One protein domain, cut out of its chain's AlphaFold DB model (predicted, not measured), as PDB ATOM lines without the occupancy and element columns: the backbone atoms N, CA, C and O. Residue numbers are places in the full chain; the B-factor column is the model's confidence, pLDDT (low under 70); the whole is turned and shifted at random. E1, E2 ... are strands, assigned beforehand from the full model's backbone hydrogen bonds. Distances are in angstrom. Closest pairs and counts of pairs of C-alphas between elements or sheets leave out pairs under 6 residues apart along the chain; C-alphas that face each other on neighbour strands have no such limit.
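AT A GLANCE: This is residues 516 to 579 of the 660 residues of an uncharacterized protein of Amphibalanus amphitrite (UniProt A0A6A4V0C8). This is a domain of little regular structure: two small two-stranded hairpins, E1 with E2 and E3 with E4, joined by a long looping stretch, residues 536 to 564, that has no named element. The printed part has 64 residues, 19 of them in four named strands, E1 to E4 in chain order, with no named helix; the class is all strand and each sheet is antiparallel. It is compact, with a radius of gyration of the C-alphas of 11.4 A and spans of 33 by 29 by 23 A.

IN THESE COORDINATES: E1, residues 523 to 526, begins at C-alpha 523 (70.279, -0.947, 16.122) and measures 10.2 A. E2 is residues 533 to 535, 6.2 A. E3, residues 565 to 570, measures 14.9 A. E4, residues 573 to 578, measures 16.8 A and ends at C-alpha 578 (60.779, 4.655, 15.828).

HOW THE PARTS SIT: In the hairpin of E1 and E2, N 525 and O 534 are within hydrogen-bond range at 2.9 A. In that of E3 and E4, N 566 and O 577 are at 2.7 A. The closest C-alphas of E1 and E4, Val 523 and Ala 576, are 7.3 A apart. E2 and E3 are apart.

THE WHOLE: The farthest C-alphas, Gly 529 and Arg 555, are 34.4 A apart. The printed part has no cut; the link from E2 to E3 is long. Residue 530 has pLDDT under 70.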
ATOM      1  N   ILE A 516      67.339  -2.352  20.932       97.25
ATOM      2  CA  ILE A 516      68.452  -1.707  21.643       97.25
ATOM      3  C   ILE A 516      69.437  -1.082  20.657       97.25
ATOM      4  O   ILE A 516      69.411  -1.383  19.461       97.25
ATOM      5  N   VAL A 517      70.325  -0.232  21.162       97.44
ATOM      6  CA  VAL A 517      71.531   0.194  20.448       97.44
ATOM      7  C   VAL A 517      72.726  -0.504  21.089       97.44
ATOM      8  O   VAL A 517      72.864  -0.451  22.309       97.44
ATOM      9  N   ASP A 518      73.567  -1.176  20.302       96.88
ATOM     10  CA  ASP A 518      74.785  -1.823  20.808       96.88
ATOM     11  C   ASP A 518      75.973  -0.853  20.932       96.88
ATOM     12  O   ASP A 518      75.930   0.287  20.457       96.88
ATOM     13  N   GLU A 519      77.064  -1.301  21.559       96.56
ATOM     14  CA  GLU A 519      78.300  -0.521  21.720       96.56
ATOM     15  C   GLU A 519      78.854   0.001  20.376       96.56
ATOM     16  O   GLU A 519      79.542   1.024  20.329       96.56
ATOM     17  N   CYS A 520      78.511  -0.638  19.257       96.69
ATOM     18  CA  CYS A 520      78.932  -0.261  17.909       96.69
ATOM     19  C   CYS A 520      77.999   0.767  17.247       96.69
ATOM     20  O   CYS A 520      78.124   1.040  16.051       96.69
ATOM     21  N   ASN A 521      77.085   1.369  18.018       96.12
ATOM     22  CA  ASN A 521      76.047   2.286  17.546       96.12
ATOM     23  C   ASN A 521      75.155   1.658  16.461       96.12
ATOM     24  O   ASN A 521      74.718   2.341  15.525       96.12
ATOM     25  N   THR A 522      74.901   0.356  16.571       96.38
ATOM     26  CA  THR A 522      74.021  -0.380  15.672       96.38
ATOM     27  C   THR A 522      72.709  -0.698  16.368       96.38
ATOM     28  O   THR A 522      72.669  -1.025  17.548       96.38
ATOM     29  N   VAL A 523      71.609  -0.584  15.627       96.50
ATOM     30  CA  VAL A 523      70.279  -0.947  16.122       96.50
ATOM     31  C   VAL A 523      70.155  -2.462  16.086       96.50
ATOM     32  O   VAL A 523      70.291  -3.064  15.016       96.50
ATOM     33  N   CYS A 524      69.862  -3.063  17.230       97.19
ATOM     34  CA  CYS A 524      69.628  -4.490  17.343       97.19
ATOM     35  C   CYS A 524      68.179  -4.765  17.704       97.19
ATOM     36  O   CYS A 524      67.599  -4.074  18.541       97.19
ATOM     37  N   ARG A 525      67.594  -5.783  17.078       96.44
ATOM     38  CA  ARG A 525      66.216  -6.205  17.332       96.44
ATOM     39  C   ARG A 525      66.206  -7.545  18.043       96.44
ATOM     40  O   ARG A 525      66.996  -8.425  17.706       96.44
ATOM     41  N   CYS A 526      65.320  -7.687  19.018       95.25
ATOM     42  CA  CYS A 526      65.089  -8.960  19.680       95.25
ATOM     43  C   CYS A 526      64.588  -9.983  18.652       95.25
ATOM     44  O   CYS A 526      63.621  -9.716  17.933       95.25
ATOM     45  N   VAL A 527      65.262 -11.127  18.546       94.06
ATOM     46  CA  VAL A 527      64.852 -12.195  17.629       94.06
ATOM     47  C   VAL A 527      63.727 -13.001  18.275       94.06
ATOM     48  O   VAL A 527      63.760 -13.296  19.470       94.06
ATOM     49  N   ARG A 528      62.724 -13.375  17.476       83.88
ATOM     50  CA  ARG A 528      61.622 -14.245  17.910       83.88
ATOM     51  C   ARG A 528      62.207 -15.572  18.419       83.88
ATOM     52  O   ARG A 528      62.951 -16.215  17.686       83.88
ATOM     53  N   GLY A 529      61.914 -15.944  19.665       80.19
ATOM     54  CA  GLY A 529      62.552 -17.082  20.347       80.19
ATOM     55  C   GLY A 529      63.545 -16.694  21.452       80.19
ATOM     56  O   GLY A 529      64.034 -17.563  22.161       80.19
ATOM     57  N   GLY A 530      63.797 -15.396  21.659       68.88
ATOM     58  CA  GLY A 530      63.739 -14.867  23.019       68.88
ATOM     59  C   GLY A 530      65.014 -14.606  23.822       68.88
ATOM     60  O   GLY A 530      64.961 -13.895  24.816       68.88
ATOM     61  N   GLY A 531      66.182 -15.083  23.403       84.88
ATOM     62  CA  GLY A 531      67.416 -14.872  24.184       84.88
ATOM     63  C   GLY A 531      68.432 -13.909  23.572       84.88
ATOM     64  O   GLY A 531      69.470 -13.651  24.177       84.88
ATOM     65  N   ARG A 532      68.228 -13.456  22.327       91.88
ATOM     66  CA  ARG A 532      69.310 -12.869  21.518       91.88
ATOM     67  C   ARG A 532      68.854 -11.669  20.698       91.88
ATOM     68  O   ARG A 532      67.755 -11.643  20.142       91.88
ATOM     69  N   TYR A 533      69.756 -10.701  20.575       95.06
ATOM     70  CA  TYR A 533      69.609  -9.537  19.713       95.06
ATOM     71  C   TYR A 533      70.295  -9.778  18.366       95.06
ATOM     72  O   TYR A 533      71.467 -10.144  18.320       95.06
ATOM     73  N   ALA A 534      69.582  -9.537  17.265       95.12
ATOM     74  CA  ALA A 534      70.165  -9.470  15.930       95.12
ATOM     75  C   ALA A 534      70.493  -8.013  15.593       95.12
ATOM     76  O   ALA A 534      69.596  -7.173  15.484       95.12
ATOM     77  N   CYS A 535      71.781  -7.722  15.438       96.19
ATOM     78  CA  CYS A 535      72.300  -6.403  15.092       96.19
ATOM     79  C   CYS A 535      72.629  -6.314  13.599       96.19
ATOM     80  O   CYS A 535      72.971  -7.310  12.959       96.19
ATOM     81  N   GLY A 536      72.551  -5.108  13.035       92.38
ATOM     82  CA  GLY A 536      73.101  -4.847  11.705       92.38
ATOM     83  C   GLY A 536      74.610  -5.125  11.640       92.38
ATOM     84  O   GLY A 536      75.326  -5.021  12.633       92.38
ATOM     85  N   ARG A 537      75.126  -5.453  10.453       87.19
ATOM     86  CA  ARG A 537      76.569  -5.630  10.241       87.19
ATOM     87  C   ARG A 537      77.226  -4.264  10.060       87.19
ATOM     88  O   ARG A 537      77.297  -3.749   8.947       87.19
ATOM     89  N   ARG A 538      77.677  -3.651  11.153       89.62
ATOM     90  CA  ARG A 538      78.497  -2.434  11.120       89.62
ATOM     91  C   ARG A 538      79.819  -2.712  11.822       89.62
ATOM     92  O   ARG A 538      79.832  -3.365  12.859       89.62
ATOM     93  N   GLY A 539      80.926  -2.240  11.245       91.94
ATOM     94  CA  GLY A 539      82.241  -2.375  11.870       91.94
ATOM     95  C   GLY A 539      82.257  -1.706  13.245       91.94
ATOM     96  O   GLY A 539      81.845  -0.551  13.378       91.94
ATOM     97  N   CYS A 540      82.711  -2.436  14.258       95.31
ATOM     98  CA  CYS A 540      82.858  -1.930  15.616       95.31
ATOM     99  C   CYS A 540      84.222  -1.244  15.786       95.31
ATOM    100  O   CYS A 540      85.228  -1.785  15.321       95.31
ATOM    101  N   PRO A 541      84.298  -0.084  16.464       93.56
ATOM    102  CA  PRO A 541      85.576   0.477  16.895       93.56
ATOM    103  C   PRO A 541      86.347  -0.508  17.794       93.56
ATOM    104  O   PRO A 541      85.708  -1.283  18.513       93.56
ATOM    105  N   PRO A 542      87.694  -0.459  17.824       95.06
ATOM    106  CA  PRO A 542      88.492  -1.284  18.729       95.06
ATOM    107  C   PRO A 542      88.026  -1.156  20.186       95.06
ATOM    108  O   PRO A 542      87.799  -0.050  20.677       95.06
ATOM    109  N   GLY A 543      87.868  -2.293  20.868       93.81
ATOM    110  CA  GLY A 543      87.405  -2.351  22.259       93.81
ATOM    111  C   GLY A 543      85.885  -2.301  22.456       93.81
ATOM    112  O   GLY A 543      85.437  -2.224  23.597       93.81
ATOM    113  N   ARG A 544      85.083  -2.352  21.382       95.75
ATOM    114  CA  ARG A 544      83.613  -2.435  21.442       95.75
ATOM    115  C   ARG A 544      83.097  -3.737  20.839       95.75
ATOM    116  O   ARG A 544      83.697  -4.256  19.901       95.75
ATOM    117  N   THR A 545      81.970  -4.239  21.347       93.75
ATOM    118  CA  THR A 545      81.410  -5.539  20.934       93.75
ATOM    119  C   THR A 545      80.013  -5.388  20.336       93.75
ATOM    120  O   THR A 545      79.134  -4.784  20.952       93.75
ATOM    121  N   SER A 546      79.772  -5.961  19.150       94.12
ATOM    122  CA  SER A 546      78.421  -5.973  18.568       94.12
ATOM    123  C   SER A 546      77.492  -6.875  19.379       94.12
ATOM    124  O   SER A 546      77.912  -7.911  19.891       94.12
ATOM    125  N   GLY A 547      76.229  -6.473  19.527       92.31
ATOM    126  CA  GLY A 547      75.243  -7.191  20.344       92.31
ATOM    127  C   GLY A 547      75.285  -6.872  21.835       92.31
ATOM    128  O   GLY A 547      74.299  -7.122  22.527       92.31
ATOM    129  N   LYS A 548      76.365  -6.261  22.334       95.12
ATOM    130  CA  LYS A 548      76.426  -5.782  23.715       95.12
ATOM    131  C   LYS A 548      75.712  -4.427  23.822       95.12
ATOM    132  O   LYS A 548      76.092  -3.517  23.084       95.12
ATOM    133  N   PRO A 549      74.697  -4.258  24.692       96.62
ATOM    134  CA  PRO A 549      73.963  -2.999  24.805       96.62
ATOM    135  C   PRO A 549      74.889  -1.826  25.128       96.62
ATOM    136  O   PRO A 549      75.734  -1.917  26.018       96.62
ATOM    137  N   LEU A 550      74.703  -0.707  24.432       96.88
ATOM    138  CA  LEU A 550      75.381   0.541  24.745       96.88
ATOM    139  C   LEU A 550      74.873   1.046  26.096       96.88
ATOM    140  O   LEU A 550      73.672   1.256  26.276       96.88
ATOM    141  N   THR A 551      75.781   1.258  27.041       96.69
ATOM    142  CA  THR A 551      75.451   1.860  28.332       96.69
ATOM    143  C   THR A 551      75.218   3.357  28.182       96.69
ATOM    144  O   THR A 551      75.816   4.029  27.337       96.69
ATOM    145  N   CYS A 552      74.320   3.904  28.994       95.44
ATOM    146  CA  CYS A 552      74.060   5.332  28.961       95.44
ATOM    147  C   CYS A 552      75.299   6.110  29.422       95.44
ATOM    148  O   CYS A 552      75.820   5.834  30.506       95.44
ATOM    149  N   PRO A 553      75.765   7.108  28.652       89.19
ATOM    150  CA  PRO A 553      76.848   7.967  29.101       89.19
ATOM    151  C   PRO A 553      76.412   8.755  30.342       89.19
ATOM    152  O   PRO A 553      75.247   9.138  30.470       89.19
ATOM    153  N   ALA A 554      77.366   9.084  31.219       77.25
ATOM    154  CA  ALA A 554      77.119   9.899  32.416       77.25
ATOM    155  C   ALA A 554      76.515  11.284  32.095       77.25
ATOM    156  O   ALA A 554      75.924  11.933  32.956       77.25
ATOM    157  N   ARG A 555      76.642  11.745  30.842       81.56
ATOM    158  CA  ARG A 555      76.002  12.956  30.324       81.56
ATOM    159  C   ARG A 555      75.042  12.592  29.190       81.56
ATOM    160  O   ARG A 555      75.464  12.255  28.090       81.56
ATOM    161  N   LEU A 556      73.739  12.757  29.435       72.31
ATOM    162  CA  LEU A 556      72.635  12.439  28.508       72.31
ATOM    163  C   LEU A 556      72.684  13.154  27.138       72.31
ATOM    164  O   LEU A 556      71.911  12.815  26.245       72.31
ATOM    165  N   ARG A 557      73.563  14.147  26.946       74.38
ATOM    166  CA  ARG A 557      73.643  14.936  25.701       74.38
ATOM    167  C   ARG A 557      74.330  14.209  24.537       74.38
ATOM    168  O   ARG A 557      74.285  14.716  23.420       74.38
ATOM    169  N   GLU A 558      74.920  13.040  24.772       87.31
ATOM    170  CA  GLU A 558      75.769  12.330  23.799       87.31
ATOM    171  C   GLU A 558      75.161  11.015  23.282       87.31
ATOM    172  O   GLU A 558      75.875  10.135  22.807       87.31
ATOM    173  N   LEU A 559      73.835  10.852  23.351       94.50
ATOM    174  CA  LEU A 559      73.199   9.673  22.759       94.50
ATOM    175  C   LEU A 559      73.356   9.670  21.225       94.50
ATOM    176  O   LEU A 559      73.200  10.719  20.585       94.50
ATOM    177  N   PRO A 560      73.638   8.506  20.608       94.25
ATOM    178  CA  PRO A 560      73.829   8.413  19.169       94.25
ATOM    179  C   PRO A 560      72.560   8.830  18.426       94.25
ATOM    180  O   PRO A 560      71.450   8.389  18.726       94.25
ATOM    181  N   ARG A 561      72.725   9.685  17.415       94.50
ATOM    182  CA  ARG A 561      71.629  10.099  16.536       94.50
ATOM    183  C   ARG A 561      71.466   9.070  15.425       94.50
ATOM    184  O   ARG A 561      72.273   9.019  14.502       94.50
ATOM    185  N   ILE A 562      70.413   8.265  15.507       93.81
ATOM    186  CA  ILE A 562      70.074   7.264  14.491       93.81
ATOM    187  C   ILE A 562      68.881   7.777  13.681       93.81
ATOM    188  O   ILE A 562      67.857   8.169  14.239       93.81
ATOM    189  N   ARG A 563      69.017   7.830  12.351       92.25
ATOM    190  CA  ARG A 563      67.979   8.376  11.461       92.25
ATOM    191  C   ARG A 563      66.684   7.563  11.588       92.25
ATOM    192  O   ARG A 563      66.725   6.341  11.524       92.25
ATOM    193  N   GLY A 564      65.554   8.253  11.759       90.19
ATOM    194  CA  GLY A 564      64.226   7.639  11.891       90.19
ATOM    195  C   GLY A 564      63.931   6.991  13.249       90.19
ATOM    196  O   GLY A 564      62.823   6.503  13.447       90.19
ATOM    197  N   LEU A 565      64.877   7.001  14.197       94.62
ATOM    198  CA  LEU A 565      64.683   6.442  15.536       94.62
ATOM    199  C   LEU A 565      64.899   7.505  16.623       94.62
ATOM    200  O   LEU A 565      65.815   8.327  16.559       94.62
ATOM    201  N   ARG A 566      64.032   7.499  17.634       94.50
ATOM    202  CA  ARG A 566      64.210   8.185  18.906       94.50
ATOM    203  C   ARG A 566      65.066   7.282  19.782       94.50
ATOM    204  O   ARG A 566      64.646   6.196  20.167       94.50
ATOM    205  N   VAL A 567      66.268   7.746  20.089       95.88
ATOM    206  CA  VAL A 567      67.207   7.051  20.971       95.88
ATOM    207  C   VAL A 567      67.108   7.670  22.361       95.88
ATOM    208  O   VAL A 567      67.151   8.895  22.492       95.88
ATOM    209  N   PHE A 568      66.940   6.848  23.392       95.62
ATOM    210  CA  PHE A 568      66.805   7.301  24.777       95.62
ATOM    211  C   PHE A 568      67.483   6.332  25.743       95.62
ATOM    212  O   PHE A 568      67.667   5.152  25.451       95.62
ATOM    213  N   CYS A 569      67.875   6.850  26.902       96.81
ATOM    214  CA  CYS A 569      68.392   6.039  27.992       96.81
ATOM    215  C   CYS A 569      67.233   5.475  28.819       96.81
ATOM    216  O   CYS A 569      66.337   6.229  29.200       96.81
ATOM    217  N   HIS A 570      67.262   4.182  29.124       95.12
ATOM    218  CA  HIS A 570      66.313   3.534  30.027       95.12
ATOM    219  C   HIS A 570      67.028   2.399  30.760       95.12
ATOM    220  O   HIS A 570      67.650   1.573  30.107       95.12
ATOM    221  N   GLU A 571      66.959   2.351  32.095       94.31
ATOM    222  CA  GLU A 571      67.648   1.327  32.916       94.31
ATOM    223  C   GLU A 571      69.162   1.227  32.646       94.31
ATOM    224  O   GLU A 571      69.744   0.146  32.621       94.31
ATOM    225  N   GLY A 572      69.825   2.362  32.407       95.31
ATOM    226  CA  GLY A 572      71.280   2.401  32.211       95.31
ATOM    227  C   GLY A 572      71.766   1.914  30.841       95.31
ATOM    228  O   GLY A 572      72.971   1.928  30.594       95.31
ATOM    229  N   ILE A 573      70.858   1.567  29.930       96.81
ATOM    230  CA  ILE A 573      71.169   1.196  28.547       96.81
ATOM    231  C   ILE A 573      70.457   2.098  27.536       96.81
ATOM    232  O   ILE A 573      69.422   2.711  27.810       96.81
ATOM    233  N   VAL A 574      71.016   2.172  26.337       97.12
ATOM    234  CA  VAL A 574      70.475   2.965  25.239       97.12
ATOM    235  C   VAL A 574      69.480   2.125  24.437       97.12
ATOM    236  O   VAL A 574      69.848   1.180  23.736       97.12
ATOM    237  N   LYS A 575      68.201   2.497  24.522       97.06
ATOM    238  CA  LYS A 575      67.102   1.910  23.743       97.06
ATOM    239  C   LYS A 575      66.784   2.803  22.542       97.06
ATOM    240  O   LYS A 575      67.053   4.008  22.549       97.06
ATOM    241  N   ALA A 576      66.213   2.214  21.496       96.12
ATOM    242  CA  ALA A 576      65.755   2.955  20.326       96.12
ATOM    243  C   ALA A 576      64.309   2.590  19.997       96.12
ATOM    244  O   ALA A 576      63.946   1.422  19.963       96.12
ATOM    245  N   GLN A 577      63.491   3.593  19.721       93.88
ATOM    246  CA  GLN A 577      62.132   3.433  19.209       93.88
ATOM    247  C   GLN A 577      62.018   4.185  17.885       93.88
ATOM    248  O   GLN A 577      62.766   5.138  17.679       93.88
ATOM    249  N   PRO A 578      61.132   3.798  16.957       90.31
ATOM    250  CA  PRO A 578      60.779   4.655  15.828       90.31
ATOM    251  C   PRO A 578      60.418   6.060  16.317       90.31
ATOM    252  O   PRO A 578      59.775   6.204  17.353       90.31
ATOM    253  N   LYS A 579      60.881   7.111  15.630       88.00
ATOM    254  CA  LYS A 579      60.386   8.459  15.931       88.00
ATOM    255  C   LYS A 579      58.920   8.526  15.536       88.00
ATOM    256  O   LYS A 579      58.604   8.375  14.358       88.00
TER     257      LYS A 579